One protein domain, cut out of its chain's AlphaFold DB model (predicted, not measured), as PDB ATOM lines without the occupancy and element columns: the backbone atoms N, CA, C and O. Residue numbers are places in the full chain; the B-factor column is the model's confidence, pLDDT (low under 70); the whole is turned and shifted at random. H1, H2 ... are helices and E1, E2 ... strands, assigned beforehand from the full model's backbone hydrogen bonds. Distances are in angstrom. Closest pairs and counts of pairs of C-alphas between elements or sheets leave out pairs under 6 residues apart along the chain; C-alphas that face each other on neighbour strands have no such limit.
ATOM      1  N   ALA A 138     249.825 214.282 170.253       73.81
ATOM      2  CA  ALA A 138     250.789 214.950 171.126       73.81
ATOM      3  C   ALA A 138     250.240 216.272 171.683       73.81
ATOM      4  O   ALA A 138     250.460 216.597 172.849       73.81
ATOM      5  N   ARG A 139     249.477 217.017 170.871       74.44
ATOM      6  CA  ARG A 139     248.845 218.275 171.295       74.44
ATOM      7  C   ARG A 139     247.749 218.024 172.326       74.44
ATOM      8  O   ARG A 139     247.709 218.710 173.343       74.44
ATOM      9  N   GLU A 140     246.866 217.061 172.069       79.06
ATOM     10  CA  GLU A 140     245.760 216.758 172.989       79.06
ATOM     11  C   GLU A 140     246.275 216.145 174.301       79.06
ATOM     12  O   GLU A 140     245.779 216.488 175.373       79.06
ATOM     13  N   HIS A 141     247.338 215.335 174.242       79.62
ATOM     14  CA  HIS A 141     248.032 214.845 175.431       79.62
ATOM     15  C   HIS A 141     248.647 215.994 176.251       79.62
ATOM     16  O   HIS A 141     248.389 216.100 177.449       79.62
ATOM     17  N   ALA A 142     249.389 216.909 175.613       70.69
ATOM     18  CA  ALA A 142     249.966 218.069 176.297       70.69
ATOM     19  C   ALA A 142     248.892 218.960 176.945       70.69
ATOM     20  O   ALA A 142     249.083 219.463 178.053       70.69
ATOM     21  N   ARG A 143     247.741 219.121 176.279       74.12
ATOM     22  CA  ARG A 143     246.587 219.846 176.821       74.12
ATOM     23  C   ARG A 143     246.030 219.171 178.071       74.12
ATOM     24  O   ARG A 143     245.799 219.855 179.064       74.12
ATOM     25  N   LEU A 144     245.845 217.851 178.041       80.25
ATOM     26  CA  LEU A 144     245.350 217.103 179.195       80.25
ATOM     27  C   LEU A 144     246.321 217.184 180.381       80.25
ATOM     28  O   LEU A 144     245.893 217.477 181.495       80.25
ATOM     29  N   LEU A 145     247.626 217.023 180.146       77.38
ATOM     30  CA  LEU A 145     248.646 217.205 181.185       77.38
ATOM     31  C   LEU A 145     248.602 218.609 181.795       77.38
ATOM     32  O   LEU A 145     248.706 218.768 183.009       77.38
ATOM     33  N   HIS A 146     248.429 219.641 180.968       72.50
ATOM     34  CA  HIS A 146     248.296 221.007 181.459       72.50
ATOM     35  C   HIS A 146     247.020 221.197 182.297       72.50
ATOM     36  O   HIS A 146     247.076 221.826 183.354       72.50
ATOM     37  N   ALA A 147     245.891 220.626 181.867       74.81
ATOM     38  CA  ALA A 147     244.633 220.670 182.609       74.81
ATOM     39  C   ALA A 147     244.739 219.957 183.969       74.81
ATOM     40  O   ALA A 147     244.306 220.512 184.978       74.81
ATOM     41  N   LEU A 148     245.384 218.787 184.019       77.56
ATOM     42  CA  LEU A 148     245.643 218.050 185.260       77.56
ATOM     43  C   LEU A 148     246.526 218.843 186.225       77.56
ATOM     44  O   LEU A 148     246.145 219.051 187.372       77.56
ATOM     45  N   ARG A 149     247.643 219.406 185.744       77.69
ATOM     46  CA  ARG A 149     248.515 220.257 186.576       77.69
ATOM     47  C   ARG A 149     247.785 221.476 187.129       77.69
ATOM     48  O   ARG A 149     248.040 221.877 188.260       77.69
ATOM     49  N   ARG A 150     246.885 222.083 186.346       73.88
ATOM     50  CA  ARG A 150     246.054 223.201 186.816       73.88
ATOM     51  C   ARG A 150     245.076 222.769 187.905       73.88
ATOM     52  O   ARG A 150     244.891 223.523 188.854       73.88
ATOM     53  N   LEU A 151     244.474 221.590 187.769       72.69
ATOM     54  CA  LEU A 151     243.574 221.023 188.773       72.69
ATOM     55  C   LEU A 151     244.319 220.766 190.094       72.69
ATOM     56  O   LEU A 151     243.829 221.147 191.155       72.69
ATOM     57  N   ASP A 152     245.530 220.213 190.033       68.62
ATOM     58  CA  ASP A 152     246.357 219.964 191.222       68.62
ATOM     59  C   ASP A 152     246.881 221.260 191.861       68.62
ATOM     60  O   ASP A 152     246.888 221.402 193.087       68.62
ATOM     61  N   ALA A 153     247.263 222.248 191.047       64.38
ATOM     62  CA  ALA A 153     247.671 223.565 191.531       64.38
ATOM     63  C   ALA A 153     246.511 224.311 192.213       64.38
ATOM     64  O   ALA A 153     246.713 224.913 193.264       64.38
ATOM     65  N   ALA A 154     245.295 224.242 191.657       57.16
ATOM     66  CA  ALA A 154     244.103 224.831 192.266       57.16
ATOM     67  C   ALA A 154     243.770 224.181 193.621       57.16
ATOM     68  O   ALA A 154     243.461 224.886 194.579       57.16
ATOM     69  N   ARG A 155     243.915 222.855 193.732       55.81
ATOM     70  CA  ARG A 155     243.726 222.107 194.988       55.81
ATOM     71  C   ARG A 155     244.768 222.424 196.049       55.81
ATOM     72  O   ARG A 155     244.440 222.546 197.224       55.81
ATOM     73  N   SER A 156     246.016 222.614 195.632       53.66
ATOM     74  CA  SER A 156     247.100 223.003 196.539       53.66
ATOM     75  C   SER A 156     246.881 224.387 197.166       53.66
ATOM     76  O   SER A 156     247.483 224.700 198.188       53.66
ATOM     77  N   CYS A 157     246.002 225.210 196.582       37.69
ATOM     78  CA  CYS A 157     245.575 226.483 197.160       37.69
ATOM     79  C   CYS A 157     244.449 226.340 198.199       37.69
ATOM     80  O   CYS A 157     244.251 227.271 198.974       37.69
ATOM     81  N   TRP A 158     243.707 225.223 198.213       32.56
ATOM     82  CA  TRP A 158     242.610 224.959 199.163       32.56
ATOM     83  C   TRP A 158     243.065 224.146 200.382       32.56
ATOM     84  O   TRP A 158     242.457 224.240 201.439       32.56
ATOM     85  N   GLY A 159     244.185 223.425 200.286       33.31
ATOM     86  CA  GLY A 159     244.853 222.817 201.436       33.31
ATOM     87  C   GLY A 159     245.677 223.839 202.219       33.31
ATOM     88  O   GLY A 159     246.903 223.883 202.094       33.31
ATOM     89  N   VAL A 175     248.251 211.284 187.665       60.56
ATOM     90  CA  VAL A 175     247.117 210.400 187.971       60.56
ATOM     91  C   VAL A 175     247.542 208.985 187.565       60.56
ATOM     92  O   VAL A 175     247.999 208.817 186.435       60.56
ATOM     93  N   GLU A 176     247.526 208.005 188.471       68.19
ATOM     94  CA  GLU A 176     248.123 206.675 188.227       68.19
ATOM     95  C   GLU A 176     247.541 206.062 186.940       68.19
ATOM     96  O   GLU A 176     248.253 205.513 186.092       68.19
ATOM     97  N   ALA A 177     246.250 206.314 186.712       72.88
ATOM     98  CA  ALA A 177     245.540 205.959 185.496       72.88
ATOM     99  C   ALA A 177     246.060 206.645 184.211       72.88
ATOM    100  O   ALA A 177     245.932 206.063 183.133       72.88
ATOM    101  N   MET A 178     246.688 207.829 184.270       81.19
ATOM    102  CA  MET A 178     247.336 208.481 183.115       81.19
ATOM    103  C   MET A 178     248.524 207.666 182.608       81.19
ATOM    104  O   MET A 178     248.654 207.448 181.403       81.19
ATOM    105  N   SER A 179     249.356 207.170 183.527       80.44
ATOM    106  CA  SER A 179     250.461 206.267 183.190       80.44
ATOM    107  C   SER A 179     249.927 204.996 182.522       80.44
ATOM    108  O   SER A 179     250.440 204.567 181.486       80.44
ATOM    109  N   GLY A 180     248.802 204.464 183.019       83.81
ATOM    110  CA  GLY A 180     248.086 203.354 182.386       83.81
ATOM    111  C   GLY A 180     247.606 203.659 180.959       83.81
ATOM    112  O   GLY A 180     247.782 202.839 180.056       83.81
ATOM    113  N   VAL A 181     247.042 204.848 180.718       86.25
ATOM    114  CA  VAL A 181     246.627 205.287 179.372       86.25
ATOM    115  C   VAL A 181     247.827 205.372 178.423       86.25
ATOM    116  O   VAL A 181     247.748 204.880 177.295       86.25
ATOM    117  N   LEU A 182     248.946 205.949 178.867       86.19
ATOM    118  CA  LEU A 182     250.160 206.072 178.053       86.19
ATOM    119  C   LEU A 182     250.786 204.712 177.750       86.19
ATOM    120  O   LEU A 182     251.055 204.418 176.584       86.19
ATOM    121  N   ALA A 183     250.904 203.837 178.752       85.50
ATOM    122  CA  ALA A 183     251.382 202.471 178.568       85.50
ATOM    123  C   ALA A 183     250.551 201.726 177.512       85.50
ATOM    124  O   ALA A 183     251.100 201.029 176.657       85.50
ATOM    125  N   MET A 184     249.230 201.933 177.506       86.38
ATOM    126  CA  MET A 184     248.326 201.351 176.517       86.38
ATOM    127  C   MET A 184     248.550 201.868 175.093       86.38
ATOM    128  O   MET A 184     248.446 201.090 174.138       86.38
ATOM    129  N   ILE A 185     248.879 203.147 174.934       86.56
ATOM    130  CA  ILE A 185     249.177 203.768 173.633       86.56
ATOM    131  C   ILE A 185     250.564 203.352 173.127       86.56
ATOM    132  O   ILE A 185     250.774 203.230 171.921       86.56
ATOM    133  N   GLU A 186     251.503 203.079 174.029       85.50
ATOM    134  CA  GLU A 186     252.856 202.653 173.676       85.50
ATOM    135  C   GLU A 186     252.973 201.160 173.343       85.50
ATOM    136  O   GLU A 186     253.999 200.747 172.784       85.50
ATOM    137  N   THR A 187     251.935 200.359 173.627       89.06
ATOM    138  CA  THR A 187     251.936 198.913 173.353       89.06
ATOM    139  C   THR A 187     252.236 198.584 171.881       89.06
ATOM    140  O   THR A 187     251.829 199.315 170.973       89.06
ATOM    141  N   PRO A 188     252.875 197.431 171.590       82.19
ATOM    142  CA  PRO A 188     253.136 197.002 170.214       82.19
ATOM    143  C   PRO A 188     251.872 196.913 169.346       82.19
ATOM    144  O   PRO A 188     251.927 197.220 168.159       82.19
ATOM    145  N   ALA A 189     250.732 196.539 169.937       81.00
ATOM    146  CA  ALA A 189     249.437 196.500 169.255       81.00
ATOM    147  C   ALA A 189     248.950 197.908 168.867       81.00
ATOM    148  O   ALA A 189     248.537 198.119 167.730       81.00
ATOM    149  N   ALA A 190     249.083 198.896 169.759       80.00
ATOM    150  CA  ALA A 190     248.749 200.292 169.469       80.00
ATOM    151  C   ALA A 190     249.636 200.908 168.380       80.00
ATOM    152  O   ALA A 190     249.139 201.625 167.515       80.00
ATOM    153  N   ARG A 191     250.931 200.568 168.339       81.81
ATOM    154  CA  ARG A 191     251.827 201.029 167.261       81.81
ATOM    155  C   ARG A 191     251.438 200.472 165.888       81.81
ATOM    156  O   ARG A 191     251.656 201.138 164.880       81.81
ATOM    157  N   ARG A 192     250.840 199.275 165.840       81.81
ATOM    158  CA  ARG A 192     250.327 198.646 164.606       81.81
ATOM    159  C   ARG A 192     248.912 199.095 164.228       81.81
ATOM    160  O   ARG A 192     248.504 198.894 163.091       81.81
ATOM    161  N   ALA A 193     248.188 199.735 165.146       79.56
ATOM    162  CA  ALA A 193     246.783 200.123 165.005       79.56
ATOM    163  C   ALA A 193     246.529 201.274 163.999       79.56
ATOM    164  O   ALA A 193     245.381 201.603 163.693       79.56
ATOM    165  N   GLY A 194     247.591 201.869 163.445       81.38
ATOM    166  CA  GLY A 194     247.518 202.822 162.338       81.38
ATOM    167  C   GLY A 194     246.944 204.203 162.706       81.38
ATOM    168  O   GLY A 194     246.663 204.501 163.867       81.38
ATOM    169  N   PRO A 195     246.759 205.096 161.714       77.62
ATOM    170  CA  PRO A 195     246.370 206.491 161.948       77.62
ATOM    171  C   PRO A 195     244.917 206.659 162.419       77.62
ATOM    172  O   PRO A 195     244.587 207.679 163.022       77.62
ATOM    173  N   ALA A 196     244.042 205.683 162.151       80.62
ATOM    174  CA  ALA A 196     242.662 205.695 162.638       80.62
ATOM    175  C   ALA A 196     242.621 205.629 164.172       80.62
ATOM    176  O   ALA A 196     241.991 206.478 164.797       80.62
ATOM    177  N   PHE A 197     243.386 204.711 164.770       86.88
ATOM    178  CA  PHE A 197     243.537 204.611 166.221       86.88
ATOM    179  C   PHE A 197     244.060 205.914 166.837       86.88
ATOM    180  O   PHE A 197     243.449 206.440 167.763       86.88
ATOM    181  N   THR A 198     245.133 206.489 166.285       82.56
ATOM    182  CA  THR A 198     245.734 207.731 166.802       82.56
ATOM    183  C   THR A 198     244.743 208.896 166.832       82.56
ATOM    184  O   THR A 198     244.686 209.626 167.822       82.56
ATOM    185  N   ARG A 199     243.933 209.065 165.774       82.38
ATOM    186  CA  ARG A 199     242.903 210.117 165.718       82.38
ATOM    187  C   ARG A 199     241.810 209.910 166.761       82.38
ATOM    188  O   ARG A 199     241.387 210.865 167.408       82.38
ATOM    189  N   GLU A 200     241.364 208.672 166.934       85.38
ATOM    190  CA  GLU A 200     240.284 208.349 167.865       85.38
ATOM    191  C   GLU A 200     240.731 208.442 169.324       85.38
ATOM    192  O   GLU A 200     239.991 208.949 170.166       85.38
ATOM    193  N   VAL A 201     241.971 208.056 169.626       88.81
ATOM    194  CA  VAL A 201     242.575 208.273 170.946       88.81
ATOM    195  C   VAL A 201     242.765 209.765 171.227       88.81
ATOM    196  O   VAL A 201     242.427 210.222 172.317       88.81
ATOM    197  N   ALA A 202     243.220 210.556 170.248       82.62
ATOM    198  CA  ALA A 202     243.305 212.012 170.394       82.62
ATOM    199  C   ALA A 202     241.931 212.640 170.707       82.62
ATOM    200  O   ALA A 202     241.847 213.597 171.479       82.62
ATOM    201  N   ALA A 203     240.844 212.072 170.174       84.00
ATOM    202  CA  ALA A 203     239.493 212.498 170.518       84.00
ATOM    203  C   ALA A 203     239.111 212.196 171.972       84.00
ATOM    204  O   ALA A 203     238.507 213.053 172.619       84.00
ATOM    205  N   LEU A 204     239.506 211.038 172.511       90.19
ATOM    206  CA  LEU A 204     239.298 210.719 173.928       90.19
ATOM    207  C   LEU A 204     240.082 211.677 174.841       90.19
ATOM    208  O   LEU A 204     239.508 212.212 175.790       90.19
ATOM    209  N   PHE A 205     241.343 211.986 174.506       86.81
ATOM    210  CA  PHE A 205     242.135 212.999 175.220       86.81
ATOM    211  C   PHE A 205     241.435 214.360 175.263       86.81
ATOM    212  O   PHE A 205     241.373 214.987 176.320       86.81
ATOM    213  N   ASN A 206     240.877 214.810 174.136       84.38
ATOM    214  CA  ASN A 206     240.177 216.092 174.062       84.38
ATOM    215  C   ASN A 206     238.933 216.129 174.963       84.38
ATOM    216  O   ASN A 206     238.713 217.125 175.654       84.38
ATOM    217  N   ILE A 207     238.144 215.047 174.975       83.50
ATOM    218  CA  ILE A 207     236.943 214.930 175.816       83.50
ATOM    219  C   ILE A 207     237.323 215.078 177.292       83.50
ATOM    220  O   ILE A 207     236.749 215.922 177.979       83.50
ATOM    221  N   VAL A 208     238.329 214.330 177.758       88.00
ATOM    222  CA  VAL A 208     238.762 214.386 179.163       88.00
ATOM    223  C   VAL A 208     239.405 215.733 179.507       88.00
ATOM    224  O   VAL A 208     239.091 216.314 180.541       88.00
ATOM    225  N   ALA A 209     240.244 216.292 178.631       80.81
ATOM    226  CA  ALA A 209     240.863 217.597 178.870       80.81
ATOM    227  C   ALA A 209     239.811 218.704 179.037       80.81
ATOM    228  O   ALA A 209     239.892 219.510 179.962       80.81
ATOM    229  N   ARG A 210     238.783 218.714 178.180       80.31
ATOM    230  CA  ARG A 210     237.672 219.670 178.282       80.31
ATOM    231  C   ARG A 210     236.817 219.451 179.517       80.31
ATOM    232  O   ARG A 210     236.344 220.434 180.081       80.31
ATOM    233  N   ALA A 211     236.603 218.198 179.905       81.94
ATOM    234  CA  ALA A 211     235.867 217.872 181.116       81.94
ATOM    235  C   ALA A 211     236.543 218.476 182.353       81.94
ATOM    236  O   ALA A 211     235.886 219.094 183.189       81.94
ATOM    237  N   ILE A 212     237.877 218.408 182.410       82.62
ATOM    238  CA  ILE A 212     238.655 219.041 183.477       82.62
ATOM    239  C   ILE A 212     238.556 220.567 183.402       82.62
ATOM    240  O   ILE A 212     238.284 221.206 184.413       82.62
ATOM    241  N   GLU A 213     238.745 221.156 182.217       78.31
ATOM    242  CA  GLU A 213     238.713 222.616 182.021       78.31
ATOM    243  C   GLU A 213     237.365 223.258 182.375       78.31
ATOM    244  O   GLU A 213     237.338 224.401 182.828       78.31
ATOM    245  N   LYS A 214     236.257 222.551 182.125       77.50
ATOM    246  CA  LYS A 214     234.886 223.029 182.370       77.50
ATOM    247  C   LYS A 214     234.282 222.534 183.678       77.50
ATOM    248  O   LYS A 214     233.115 222.812 183.927       77.50
ATOM    249  N   ASP A 215     235.052 221.780 184.451       73.75
ATOM    250  CA  ASP A 215     234.600 221.143 185.678       73.75
ATOM    251  C   ASP A 215     233.309 220.319 185.512       73.75
ATOM    252  O   ASP A 215     232.341 220.455 186.254       73.75
ATOM    253  N   THR A 216     233.255 219.477 184.477       77.44
ATOM    254  CA  THR A 216     232.061 218.662 184.220       77.44
ATOM    255  C   THR A 216     231.981 217.461 185.165       77.44
ATOM    256  O   THR A 216     233.014 216.849 185.450       77.44
ATOM    257  N   PRO A 217     230.770 217.053 185.585       78.69
ATOM    258  CA  PRO A 217     230.590 215.876 186.431       78.69
ATOM    259  C   PRO A 217     231.006 214.580 185.714       78.69
ATOM    260  O   PRO A 217     231.045 214.512 184.476       78.69
ATOM    261  N   GLU A 218     231.300 213.543 186.503       83.00
ATOM    262  CA  GLU A 218     231.740 212.231 186.013       83.00
ATOM    263  C   GLU A 218     230.748 211.642 185.005       83.00
ATOM    264  O   GLU A 218     231.140 211.312 183.885       83.00
ATOM    265  N   ASP A 219     229.459 211.605 185.356       75.38
ATOM    266  CA  ASP A 219     228.400 210.997 184.542       75.38
ATOM    267  C   ASP A 219     228.358 211.554 183.115       75.38
ATOM    268  O   ASP A 219     228.241 210.815 182.135       75.38
ATOM    269  N   VAL A 220     228.506 212.876 182.984       77.81
ATOM    270  CA  VAL A 220     228.493 213.571 181.690       77.81
ATOM    271  C   VAL A 220     229.756 213.249 180.894       77.81
ATOM    272  O   VAL A 220     229.697 213.045 179.679       77.81
ATOM    273  N   THR A 221     230.901 213.153 181.568       80.19
ATOM    274  CA  THR A 221     232.183 212.828 180.935       80.19
ATOM    275  C   THR A 221     232.194 211.385 180.427       80.19
ATOM    276  O   THR A 221     232.558 211.134 179.274       80.19
ATOM    277  N   VAL A 222     231.721 210.440 181.246       82.31
ATOM    278  CA  VAL A 222     231.562 209.025 180.879       82.31
ATOM    279  C   VAL A 222     230.575 208.879 179.721       82.31
ATOM    280  O   VAL A 222     230.874 208.174 178.756       82.31
ATOM    281  N   ALA A 223     229.445 209.594 179.748       77.19
ATOM    282  CA  ALA A 223     228.487 209.598 178.645       77.19
ATOM    283  C   ALA A 223     229.121 210.075 177.326       77.19
ATOM    284  O   ALA A 223     228.926 209.434 176.291       77.19
ATOM    285  N   CYS A 224     229.937 211.135 177.356       77.88
ATOM    286  CA  CYS A 224     230.652 211.616 176.170       77.88
ATOM    287  C   CYS A 224     231.686 210.612 175.635       77.88
ATOM    288  O   CYS A 224     231.810 210.449 174.419       77.88
ATOM    289  N   LEU A 225     232.420 209.921 176.516       84.69
ATOM    290  CA  LEU A 225     233.358 208.870 176.104       84.69
ATOM    291  C   LEU A 225     232.618 207.690 175.462       84.69
ATOM    292  O   LEU A 225     233.008 207.231 174.389       84.69
ATOM    293  N   VAL A 226     231.521 207.234 176.071       82.31
ATOM    294  CA  VAL A 226     230.691 206.144 175.534       82.31
ATOM    295  C   VAL A 226     230.068 206.527 174.191       82.31
ATOM    296  O   VAL A 226     230.055 205.702 173.275       82.31
ATOM    297  N   ASP A 227     229.593 207.764 174.032       78.50
ATOM    298  CA  ASP A 227     229.078 208.254 172.750       78.50
ATOM    299  C   ASP A 227     230.164 208.244 171.667       78.50
ATOM    300  O   ASP A 227     229.928 207.770 170.554       78.50
ATOM    301  N   ARG A 228     231.394 208.668 171.999       83.12
ATOM    302  CA  ARG A 228     232.514 208.596 171.054       83.12
ATOM    303  C   ARG A 228     232.822 207.155 170.647       83.12
ATOM    304  O   ARG A 228     232.950 206.890 169.455       83.12
ATOM    305  N   LEU A 229     232.858 206.221 171.600       84.88
ATOM    306  CA  LEU A 229     233.098 204.801 171.322       84.88
ATOM    307  C   LEU A 229     232.044 204.203 170.377       84.88
ATOM    308  O   LEU A 229     232.399 203.482 169.444       84.88
ATOM    309  N   ARG A 230     230.761 204.536 170.580       82.06
ATOM    310  CA  ARG A 230     229.640 204.052 169.750       82.06
ATOM    311  C   ARG A 230     229.691 204.551 168.308       82.06
ATOM    312  O   ARG A 230     229.184 203.873 167.418       82.06
ATOM    313  N   ARG A 231     230.271 205.731 168.067       80.44
ATOM    314  CA  ARG A 231     230.432 206.294 166.714       80.44
ATOM    315  C   ARG A 231     231.571 205.632 165.943       80.44
ATOM    316  O   ARG A 231     231.523 205.585 164.718       80.44
ATOM    317  N   THR A 232     232.581 205.143 166.656       79.94
ATOM    318  CA  THR A 232     233.824 204.631 166.070       79.94
ATOM    319  C   THR A 232     233.795 203.118 165.855       79.94
ATOM    320  O   THR A 232     234.316 202.631 164.852       79.94
ATOM    321  N   VAL A 233     233.176 202.365 166.770       81.38
ATOM    322  CA  VAL A 233     233.073 200.901 166.692       81.38
ATOM    323  C   VAL A 233     231.600 200.509 166.543       81.38
ATOM    324  O   VAL A 233     230.779 200.959 167.343       81.38
ATOM    325  N   PRO A 234     231.227 199.668 165.560       77.62
ATOM    326  CA  PRO A 234     229.845 199.240 165.389       77.62
ATOM    327  C   PRO A 234     229.479 198.229 166.482       77.62
ATOM    328  O   PRO A 234     229.741 197.029 166.399       77.62
ATOM    329  N   VAL A 235     228.869 198.750 167.537       77.50
ATOM    330  CA  VAL A 235     228.480 198.033 168.753       77.50
ATOM    331  C   VAL A 235     226.964 198.065 168.902       77.50
ATOM    332  O   VAL A 235     226.307 199.045 168.554       77.50
ATOM    333  N   ARG A 236     226.386 196.991 169.442       72.44
ATOM    334  CA  ARG A 236     224.956 196.921 169.771       72.44
ATOM    335  C   ARG A 236     224.654 197.682 171.059       72.44
ATOM    336  O   ARG A 236     223.643 198.375 171.146       72.44
ATOM    337  N   ALA A 237     225.530 197.549 172.048       73.38
ATOM    338  CA  ALA A 237     225.459 198.281 173.300       73.38
ATOM    339  C   ALA A 237     226.858 198.433 173.906       73.38
ATOM    340  O   ALA A 237     227.684 197.528 173.826       73.38
ATOM    341  N   ILE A 238     227.089 199.579 174.546       80.62
ATOM    342  CA  ILE A 238     228.217 199.799 175.455       80.62
ATOM    343  C   ILE A 238     227.636 200.222 176.794       80.62
ATOM    344  O   ILE A 238     226.811 201.147 176.835       80.62
ATOM    345  N   ARG A 239     228.068 199.544 177.857       78.56
ATOM    346  CA  ARG A 239     227.700 199.825 179.246       78.56
ATOM    347  C   ARG A 239     228.958 199.833 180.107       78.56
ATOM    348  O   ARG A 239     229.857 199.027 179.891       78.56
ATOM    349  N   VAL A 240     228.989 200.716 181.093       79.94
ATOM    350  CA  VAL A 240     229.968 200.679 182.183       79.94
ATOM    351  C   VAL A 240     229.204 200.195 183.408       79.94
ATOM    352  O   VAL A 240     228.147 200.740 183.714       79.94
ATOM    353  N   THR A 241     229.663 199.116 184.034       78.19
ATOM    354  CA  THR A 241     228.968 198.489 185.168       78.19
ATOM    355  C   THR A 241     229.969 197.995 186.198       78.19
ATOM    356  O   THR A 241     231.052 197.538 185.843       78.19
ATOM    357  N   GLU A 242     229.594 198.074 187.468       71.75
ATOM    358  CA  GLU A 242     230.403 197.620 188.610       71.75
ATOM    359  C   GLU A 242     230.027 196.197 189.033       71.75
ATOM    360  O   GLU A 242     230.837 195.452 189.572       71.75
ATOM    361  N   SER A 243     228.806 195.771 188.699       64.69
ATOM    362  CA  SER A 243     228.364 194.384 188.816       64.69
ATOM    363  C   SER A 243     228.390 193.700 187.452       64.69
ATOM    364  O   SER A 243     227.853 194.242 186.481       64.69
ATOM    365  N   LEU A 244     228.949 192.490 187.374       61.47
ATOM    366  CA  LEU A 244     228.794 191.627 186.200       61.47
ATOM    367  C   LEU A 244     227.298 191.309 186.014       61.47
ATOM    368  O   LEU A 244     226.704 190.692 186.902       61.47
ATOM    369  N   PRO A 245     226.656 191.717 184.905       54.66
ATOM    370  CA  PRO A 245     225.267 191.369 184.674       54.66
ATOM    371  C   PRO A 245     225.151 189.855 184.470       54.66
ATOM    372  O   PRO A 245     225.928 189.243 183.736       54.66
ATOM    373  N   ALA A 246     224.143 189.243 185.087       54.06
ATOM    374  CA  ALA A 246     223.739 187.898 184.714       54.06
ATOM    375  C   ALA A 246     223.089 187.962 183.325       54.06
ATOM    376  O   ALA A 246     221.982 188.483 183.205       54.06
ATOM    377  N   SER A 247     223.772 187.443 182.293       51.81
ATOM    378  CA  SER A 247     223.195 186.625 181.201       51.81
ATOM    379  C   SER A 247     223.766 186.910 179.797       51.81
ATOM    380  O   SER A 247     223.726 188.029 179.299       51.81
ATOM    381  N   GLY A 248     224.154 185.835 179.099       48.53
ATOM    382  CA  GLY A 248     223.320 185.329 177.997       48.53
ATOM    383  C   GLY A 248     223.591 185.759 176.553       48.53
ATOM    384  O   GLY A 248     222.817 185.358 175.684       48.53
ATOM    385  N   GLY A 249     224.640 186.525 176.250       54.84
ATOM    386  CA  GLY A 249     224.984 186.885 174.866       54.84
ATOM    387  C   GLY A 249     226.464 187.210 174.664       54.84
ATOM    388  O   GLY A 249     227.169 187.436 175.645       54.84
ATOM    389  N   ASP A 250     226.913 187.221 173.400       65.88
ATOM    390  CA  ASP A 250     228.288 187.531 172.958       65.88
ATOM    391  C   ASP A 250     228.705 188.964 173.350       65.88
ATOM    392  O   ASP A 250     228.649 189.907 172.555       65.88
ATOM    393  N   ALA A 251     229.085 189.140 174.613       73.62
ATOM    394  CA  ALA A 251     229.599 190.380 175.173       73.62
ATOM    395  C   ALA A 251     231.080 190.212 175.523       73.62
ATOM    396  O   ALA A 251     231.483 189.203 176.103       73.62
ATOM    397  N   ILE A 252     231.884 191.218 175.184       81.38
ATOM    398  CA  ILE A 252     233.301 191.280 175.544       81.38
ATOM    399  C   ILE A 252     233.453 192.256 176.703       81.38
ATOM    400  O   ILE A 252     232.892 193.355 176.695       81.38
ATOM    401  N   TYR A 253     234.220 191.828 177.699       83.69
ATOM    402  CA  TYR A 253     234.470 192.572 178.923       83.69
ATOM    403  C   TYR A 253     235.887 193.126 178.882       83.69
ATOM    404  O   TYR A 253     236.839 192.375 178.667       83.69
ATOM    405  N   PHE A 254     236.024 194.427 179.110       84.12
ATOM    406  CA  PHE A 254     237.313 195.055 179.366       84.12
ATOM    407  C   PHE A 254     237.341 195.506 180.820       84.12
ATOM    408  O   PHE A 254     236.453 196.238 181.265       84.12
ATOM    409  N   ASP A 255     238.350 195.048 181.552       83.94
ATOM    410  CA  ASP A 255     238.564 195.479 182.925       83.94
ATOM    411  C   ASP A 255     239.028 196.940 182.926       83.94
ATOM    412  O   ASP A 255     239.957 197.317 182.204       83.94
ATOM    413  N   VAL A 256     238.339 197.769 183.710       83.44
ATOM    414  CA  VAL A 256     238.763 199.141 183.985       83.44
ATOM    415  C   VAL A 256     239.778 199.046 185.125       83.44
ATOM    416  O   VAL A 256     239.418 198.529 186.185       83.44
ATOM    417  N   PRO A 257     241.043 199.456 184.921       78.19
ATOM    418  CA  PRO A 257     242.045 199.385 185.975       78.19
ATOM    419  C   PRO A 257     241.607 200.235 187.169       78.19
ATOM    420  O   PRO A 257     241.061 201.322 187.004       78.19
ATOM    421  N   VAL A 258     241.822 199.693 188.361       68.62
ATOM    422  CA  VAL A 258     241.298 200.197 189.628       68.62
ATOM    423  C   VAL A 258     242.488 200.712 190.438       68.62
ATOM    424  O   VAL A 258     243.458 199.967 190.592       68.62
ATOM    425  N   SER A 259     242.447 201.951 190.942       60.91
ATOM    426  CA  SER A 259     243.397 202.373 191.988       60.91
ATOM    427  C   SER A 259     242.925 201.792 193.327       60.91
ATOM    428  O   SER A 259     241.730 201.565 193.494       60.91
ATOM    429  N   ALA A 260     243.846 201.472 194.236       53.25
ATOM    430  CA  ALA A 260     243.780 200.403 195.252       53.25
ATOM    431  C   ALA A 260     242.534 200.267 196.176       53.25
ATOM    432  O   ALA A 260     242.493 199.305 196.940       53.25
ATOM    433  N   ASP A 261     241.532 201.149 196.106       54.78
ATOM    434  CA  ASP A 261     240.362 201.193 197.001       54.78
ATOM    435  C   ASP A 261     238.988 201.287 196.280       54.78
ATOM    436  O   ASP A 261     237.959 201.482 196.923       54.78
ATOM    437  N   GLN A 262     238.927 201.152 194.943       60.03
ATOM    438  CA  GLN A 262     237.685 201.385 194.171       60.03
ATOM    439  C   GLN A 262     236.929 200.090 193.782       60.03
ATOM    440  O   GLN A 262     237.528 199.016 193.649       60.03
ATOM    441  N   PRO A 263     235.603 200.156 193.525       63.19
ATOM    442  CA  PRO A 263     234.858 199.034 192.956       63.19
ATOM    443  C   PRO A 263     235.339 198.709 191.535       63.19
ATOM    444  O   PRO A 263     235.497 199.591 190.690       63.19
ATOM    445  N   SER A 264     235.533 197.419 191.243       69.81
ATOM    446  CA  SER A 264     235.965 196.969 189.917       69.81
ATOM    447  C   SER A 264     234.906 197.290 188.858       69.81
ATOM    448  O   SER A 264     233.898 196.589 188.745       69.81
ATOM    449  N   ALA A 265     235.133 198.324 188.053       78.88
ATOM    450  CA  ALA A 265     234.290 198.608 186.902       78.88
ATOM    451  C   ALA A 265     234.694 197.766 185.691       78.88
ATOM    452  O   ALA A 265     235.864 197.465 185.450       78.88
ATOM    453  N   LYS A 266     233.699 197.404 184.885       82.31
ATOM    454  CA  LYS A 266     233.895 196.712 183.615       82.31
ATOM    455  C   LYS A 266     233.206 197.477 182.501       82.31
ATOM    456  O   LYS A 266     232.038 197.860 182.607       82.31
ATOM    457  N   LEU A 267     233.935 197.659 181.407       84.88
ATOM    458  CA  LEU A 267     233.387 198.122 180.143       84.88
ATOM    459  C   LEU A 267     232.842 196.901 179.396       84.88
ATOM    460  O   LEU A 267     233.600 196.048 178.935       84.88
ATOM    461  N   VAL A 268     231.518 196.816 179.305       83.69
ATOM    462  CA  VAL A 268     230.801 195.734 178.627       83.69
ATOM    463  C   VAL A 268     230.426 196.201 177.232       83.69
ATOM    464  O   VAL A 268     229.701 197.189 177.073       83.69
ATOM    465  N   VAL A 269     230.916 195.480 176.227       83.00
ATOM    466  CA  VAL A 269     230.669 195.776 174.816       83.00
ATOM    467  C   VAL A 269     229.953 194.595 174.172       83.00
ATOM    468  O   VAL A 269     230.496 193.496 174.089       83.00
ATOM    469  N   GLU A 270     228.727 194.826 173.709       82.44
ATOM    470  CA  GLU A 270     227.943 193.849 172.952       82.44
ATOM    471  C   GLU A 270     228.127 194.095 171.455       82.44
ATOM    472  O   GLU A 270     227.844 195.194 170.963       82.44
ATOM    473  N   PHE A 271     228.548 193.070 170.715       80.81
ATOM    474  CA  PHE A 271     228.759 193.173 169.272       80.81
ATOM    475  C   PHE A 271     227.580 192.592 168.471       80.81
ATOM    476  O   PHE A 271     226.878 191.689 168.937       80.81
ATOM    477  N   PRO A 272     227.319 193.101 167.254       80.75
ATOM    478  CA  PRO A 272     226.447 192.431 166.291       80.75
ATOM    479  C   PRO A 272     226.988 191.040 165.910       80.75
ATOM    480  O   PRO A 272     228.198 190.850 165.838       80.75
ATOM    481  N   ARG A 273     226.100 190.084 165.594       68.19
ATOM    482  CA  ARG A 273     226.471 188.682 165.286       68.19
ATOM    483  C   ARG A 273     227.375 188.512 164.056       68.19
ATOM    484  O   ARG A 273     228.096 187.528 163.978       68.19
ATOM    485  N   ASP A 274     227.366 189.481 163.142       69.25
ATOM    486  CA  ASP A 274     228.146 189.457 161.895       69.25
ATOM    487  C   ASP A 274     229.369 190.393 161.939       69.25
ATOM    488  O   ASP A 274     229.941 190.745 160.904       69.25
ATOM    489  N   PHE A 275     229.759 190.858 163.130       71.69
ATOM    490  CA  PHE A 275     230.836 191.830 163.263       71.69
ATOM    491  C   PHE A 275     232.208 191.206 162.989       71.69
ATOM    492  O   PHE A 275     232.666 190.315 163.702       71.69
ATOM    493  N   ARG A 276     232.897 191.729 161.969       72.56
ATOM    494  CA  ARG A 276     234.324 191.487 161.749       72.56
ATOM    495  C   ARG A 276     235.114 192.592 162.431       72.56
ATOM    496  O   ARG A 276     235.141 193.723 161.959       72.56
ATOM    497  N   SER A 277     235.730 192.244 163.546       69.00
ATOM    498  CA  SER A 277     236.557 193.146 164.334       69.00
ATOM    499  C   SER A 277     237.927 193.380 163.701       69.00
ATOM    500  O   SER A 277     238.630 192.420 163.375       69.00
ATOM    501  N   GLU A 278     238.344 194.637 163.611       80.88
ATOM    502  CA  GLU A 278     239.717 195.016 163.272       80.88
ATOM    503  C   GLU A 278     240.581 195.119 164.548       80.88
ATOM    504  O   GLU A 278     240.098 195.532 165.605       80.88
ATOM    505  N   GLU A 279     241.874 194.765 164.474       84.56
ATOM    506  CA  GLU A 279     242.792 194.750 165.638       84.56
ATOM    507  C   GLU A 279     242.844 196.118 166.347       84.56
ATOM    508  O   GLU A 279     242.848 196.196 167.579       84.56
ATOM    509  N   TRP A 280     242.793 197.214 165.582       85.06
ATOM    510  CA  TRP A 280     242.823 198.567 166.138       85.06
ATOM    511  C   TRP A 280     241.564 198.927 166.937       85.06
ATOM    512  O   TRP A 280     241.655 199.731 167.864       85.06
ATOM    513  N   GLN A 281     240.407 198.330 166.629       88.00
ATOM    514  CA  GLN A 281     239.149 198.592 167.341       88.00
ATOM    515  C   GLN A 281     239.181 197.976 168.741       88.00
ATOM    516  O   GLN A 281     238.765 198.611 169.708       88.00
ATOM    517  N   PHE A 282     239.739 196.771 168.871       86.88
ATOM    518  CA  PHE A 282     239.977 196.152 170.175       86.88
ATOM    519  C   PHE A 282     240.973 196.942 171.008       86.88
ATOM    520  O   PHE A 282     240.734 197.188 172.192       86.88
ATOM    521  N   GLN A 283     242.068 197.371 170.382       89.31
ATOM    522  CA  GLN A 283     243.056 198.196 171.056       89.31
ATOM    523  C   GLN A 283     242.446 199.526 171.511       89.31
ATOM    524  O   GLN A 283     242.678 199.950 172.638       89.31
ATOM    525  N   TYR A 284     241.609 200.144 170.677       90.19
ATOM    526  CA  TYR A 284     240.885 201.365 171.012       90.19
ATOM    527  C   TYR A 284     239.950 201.187 172.212       90.19
ATOM    528  O   TYR A 284     240.013 201.982 173.147       90.19
ATOM    529  N   LEU A 285     239.137 200.124 172.242       90.25
ATOM    530  CA  LEU A 285     238.253 199.819 173.377       90.25
ATOM    531  C   LEU A 285     239.043 199.548 174.665       90.25
ATOM    532  O   LEU A 285     238.671 200.034 175.734       90.25
ATOM    533  N   LYS A 286     240.170 198.836 174.564       89.88
ATOM    534  CA  LYS A 286     241.058 198.577 175.704       89.88
ATOM    535  C   LYS A 286     241.690 199.868 176.231       89.88
ATOM    536  O   LYS A 286     241.733 200.081 177.442       89.88
ATOM    537  N   THR A 287     242.137 200.759 175.345       91.25
ATOM    538  CA  THR A 287     242.618 202.095 175.719       91.25
ATOM    539  C   THR A 287     241.499 202.931 176.345       91.25
ATOM    540  O   THR A 287     241.725 203.587 177.356       91.25
ATOM    541  N   ALA A 288     240.273 202.867 175.821       90.56
ATOM    542  CA  ALA A 288     239.132 203.590 176.377       90.56
ATOM    543  C   ALA A 288     238.766 203.138 177.802       90.56
ATOM    544  O   ALA A 288     238.392 203.975 178.618       90.56
ATOM    545  N   ALA A 289     238.948 201.856 178.141       90.38
ATOM    546  CA  ALA A 289     238.805 201.383 179.520       90.38
ATOM    547  C   ALA A 289     239.780 202.090 180.482       90.38
ATOM    548  O   ALA A 289     239.397 202.447 181.590       90.38
ATOM    549  N   HIS A 290     241.007 202.390 180.042       90.38
ATOM    550  CA  HIS A 290     241.975 203.148 180.848       90.38
ATOM    551  C   HIS A 290     241.590 204.632 180.957       90.38
ATOM    552  O   HIS A 290     241.800 205.249 181.996       90.38
ATOM    553  N   PHE A 291     240.956 205.207 179.928       91.00
ATOM    554  CA  PHE A 291     240.374 206.552 180.026       91.00
ATOM    555  C   PHE A 291     239.214 206.621 181.025       91.00
ATOM    556  O   PHE A 291     239.067 207.631 181.706       91.00
ATOM    557  N   LEU A 292     238.402 205.567 181.139       89.50
ATOM    558  CA  LEU A 292     237.348 205.498 182.155       89.50
ATOM    559  C   LEU A 292     237.936 205.453 183.570       89.50
ATOM    560  O   LEU A 292     237.445 206.167 184.440       89.50
ATOM    561  N   ALA A 293     239.014 204.690 183.778       88.12
ATOM    562  CA  ALA A 293     239.756 204.693 185.042       88.12
ATOM    563  C   ALA A 293     240.294 206.090 185.380       88.12
ATOM    564  O   ALA A 293     240.142 206.566 186.500       88.12
ATOM    565  N   LEU A 294     240.849 206.787 184.382       88.38
ATOM    566  CA  LEU A 294     241.348 208.149 184.543       88.38
ATOM    567  C   LEU A 294     240.245 209.122 184.979       88.38
ATOM    568  O   LEU A 294     240.464 209.934 185.873       88.38
ATOM    569  N   VAL A 295     239.068 209.051 184.357       89.25
ATOM    570  CA  VAL A 295     237.933 209.918 184.704       89.25
ATOM    571  C   VAL A 295     237.442 209.650 186.129       89.25
ATOM    572  O   VAL A 295     237.220 210.612 186.863       89.25
ATOM    573  N   ARG A 296     237.350 208.378 186.535       86.88
ATOM    574  CA  ARG A 296     237.004 207.973 187.906       86.88
ATOM    575  C   ARG A 296     238.006 208.496 188.931       86.88
ATOM    576  O   ARG A 296     237.613 209.167 189.876       86.88
ATOM    577  N   GLU A 297     239.305 208.303 188.695       85.44
ATOM    578  CA  GLU A 297     240.352 208.796 189.603       85.44
ATOM    579  C   GLU A 297     240.310 210.333 189.741       85.44
ATOM    580  O   GLU A 297     240.527 210.883 190.823       85.44
ATOM    581  N   ILE A 298     239.989 211.061 188.663       84.81
ATOM    582  CA  ILE A 298     239.809 212.520 188.715       84.81
ATOM    583  C   ILE A 298     238.581 212.898 189.553       84.81
ATOM    584  O   ILE A 298     238.676 213.833 190.354       84.81
ATOM    585  N   ALA A 299     237.452 212.212 189.354       84.56
ATOM    586  CA  ALA A 299     236.198 212.459 190.059       84.56
ATOM    587  C   ALA A 299     236.316 212.158 191.557       84.56
ATOM    588  O   ALA A 299     235.941 212.987 192.379       84.56
ATOM    589  N   GLU A 300     236.952 211.055 191.932       81.06
ATOM    590  CA  GLU A 300     237.226 210.726 193.331       81.06
ATOM    591  C   GLU A 300     238.107 211.764 194.002       81.06
ATOM    592  O   GLU A 300     237.786 212.245 195.082       81.06
ATOM    593  N   LYS A 301     239.178 212.201 193.331       79.00
ATOM    594  CA  LYS A 301     239.997 213.301 193.848       79.00
ATOM    595  C   LYS A 301     239.179 214.590 194.008       79.00
ATOM    596  O   LYS A 301     239.576 215.462 194.778       79.00
ATOM    597  N   ARG A 302     238.095 214.793 193.239       79.12
ATOM    598  CA  ARG A 302     237.194 215.962 193.375       79.12
ATOM    599  C   ARG A 302     236.296 215.782 194.583       79.12
ATOM    600  O   ARG A 302     236.318 216.645 195.449       79.12
ATOM    601  N   HIS A 303     235.642 214.634 194.699       78.75
ATOM    602  CA  HIS A 303     234.795 214.312 195.839       78.75
ATOM    603  C   HIS A 303     235.562 214.273 197.162       78.75
ATOM    604  O   HIS A 303     235.070 214.806 198.143       78.75
ATOM    605  N   ALA A 304     236.788 213.747 197.198       75.25
ATOM    606  CA  ALA A 304     237.637 213.779 198.389       75.25
ATOM    607  C   ALA A 304     238.019 215.215 198.791       75.25
ATOM    608  O   ALA A 304     238.079 215.527 199.975       75.25
ATOM    609  N   ALA A 305     238.247 216.105 197.818       69.56
ATOM    610  CA  ALA A 305     238.522 217.516 198.090       69.56
ATOM    611  C   ALA A 305     237.267 218.270 198.569       69.56
ATOM    612  O   ALA A 305     237.360 219.087 199.479       69.56
ATOM    613  N   GLU A 306     236.101 217.976 197.989       70.06
ATOM    614  CA  GLU A 306     234.805 218.510 198.431       70.06
ATOM    615  C   GLU A 306     234.447 218.016 199.837       70.06
ATOM    616  O   GLU A 306     234.047 218.807 200.681       70.06
ATOM    617  N   GLN A 307     234.642 216.726 200.121       65.50
ATOM    618  CA  GLN A 307     234.402 216.134 201.437       65.50
ATOM    619  C   GLN A 307     235.373 216.669 202.488       65.50
ATOM    620  O   GLN A 307     234.927 216.996 203.578       65.50
ATOM    621  N   ALA A 308     236.659 216.836 202.161       66.38
ATOM    622  CA  ALA A 308     237.618 217.469 203.063       66.38
ATOM    623  C   ALA A 308     237.236 218.926 203.373       66.38
ATOM    624  O   ALA A 308     237.341 219.344 204.521       66.38
ATOM    625  N   ALA A 309     236.737 219.677 202.384       65.88
ATOM    626  CA  ALA A 309     236.235 221.033 202.602       65.88
ATOM    627  C   ALA A 309     234.988 221.049 203.509       65.88
ATOM    628  O   ALA A 309     234.902 221.875 204.412       65.88
ATOM    629  N   ILE A 310     234.058 220.106 203.315       66.62
ATOM    630  CA  ILE A 310     232.847 219.970 204.140       66.62
ATOM    631  C   ILE A 310     233.186 219.493 205.561       66.62
ATOM    632  O   ILE A 310     232.591 219.965 206.523       66.62
ATOM    633  N   GLU A 311     234.136 218.573 205.731       58.00
ATOM    634  CA  GLU A 311     234.560 218.051 207.037       58.00
ATOM    635  C   GLU A 311     235.372 219.087 207.836       58.00
ATOM    636  O   GLU A 311     235.259 219.157 209.061       58.00
ATOM    637  N   GLU A 312     236.123 219.954 207.151       56.28
ATOM    638  CA  GLU A 312     236.757 221.136 207.743       56.28
ATOM    639  C   GLU A 312     235.717 222.194 208.170       56.28
ATOM    640  O   GLU A 312     235.897 222.841 209.203       56.28
TER     641      GLU A 312
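AT A GLANCE: This is residues 138 to 159 and 175 to 312 of the 465 residues of the protein "PilZ domain-containing protein" of Acidobacteria bacterium (UniProt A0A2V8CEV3). A small three-stranded sheet, E1 E3 E2, covers one side of a set of nearly aligned helices with the long H6 at its core. H2, H4 and H5 pack along H6, H1 packs on H4, and short H3 packs by H6's first residues. The 160 printed residues, mostly helix by class, run H1 H2 H3 H4 H5 E1 E2 E3 H6, and the sheet is antiparallel. The whole is compact, radius of gyration of the C-alphas 16.4 A, spanning 56 by 38 by 24 A.

IN THESE COORDINATES: The strands are E1, 237 to 241, E3, 266 to 270, and E2, 251 to 255. H6, 279 to 312, measures 50.1 A and ends at C-alpha 312 (236.757, 221.136, 207.743). H5 is 218 to 232, 21.4 A; H4, 194 to 213, 29.3 A; H3, 188 to 192; H2, 176 to 186. H1, 138 to 156, 26.9 A, begins at C-alpha 138 (250.789, 214.950, 171.126).

HOW THE PARTS SIT: N 239 and O 268 of E1 and E3 are 3.0 A apart, within hydrogen-bond range; in the hairpin E2 and E3, N 254 and O 267 are 2.9 A apart. H5 and H6 are on the same face, making two layers, sheet and helices; H6's height over the sheet is 6.9 A. H4, H5 and H6 form an up and down bundle, each running against the one before. H5 touches H6, C-alphas of Glu 218 and Ala 299 closest, 6.0 A, at a shallow tilt of 9 degrees. H2 touches H6 at Ala 177 and Leu 294, C-alphas 4.8 A apart. H1 touches H4, closest C-alphas Leu 144 and Ala 209, 4.5 A. Every O i to N i+4 pair is within hydrogen-bond range in H1 to H5, and 29 of 30 in H6.

THE WHOLE: The C-alphas of Asp 274 and Glu 312 are farthest apart, 56.4 A. Residues 160 to 174 are cut out, leaving 18.5 A between C-alphas 159 and 175. Of the links printed whole, none is long. Low pLDDT stretches include 152 to 159, 243 to 250 and 258 to 264.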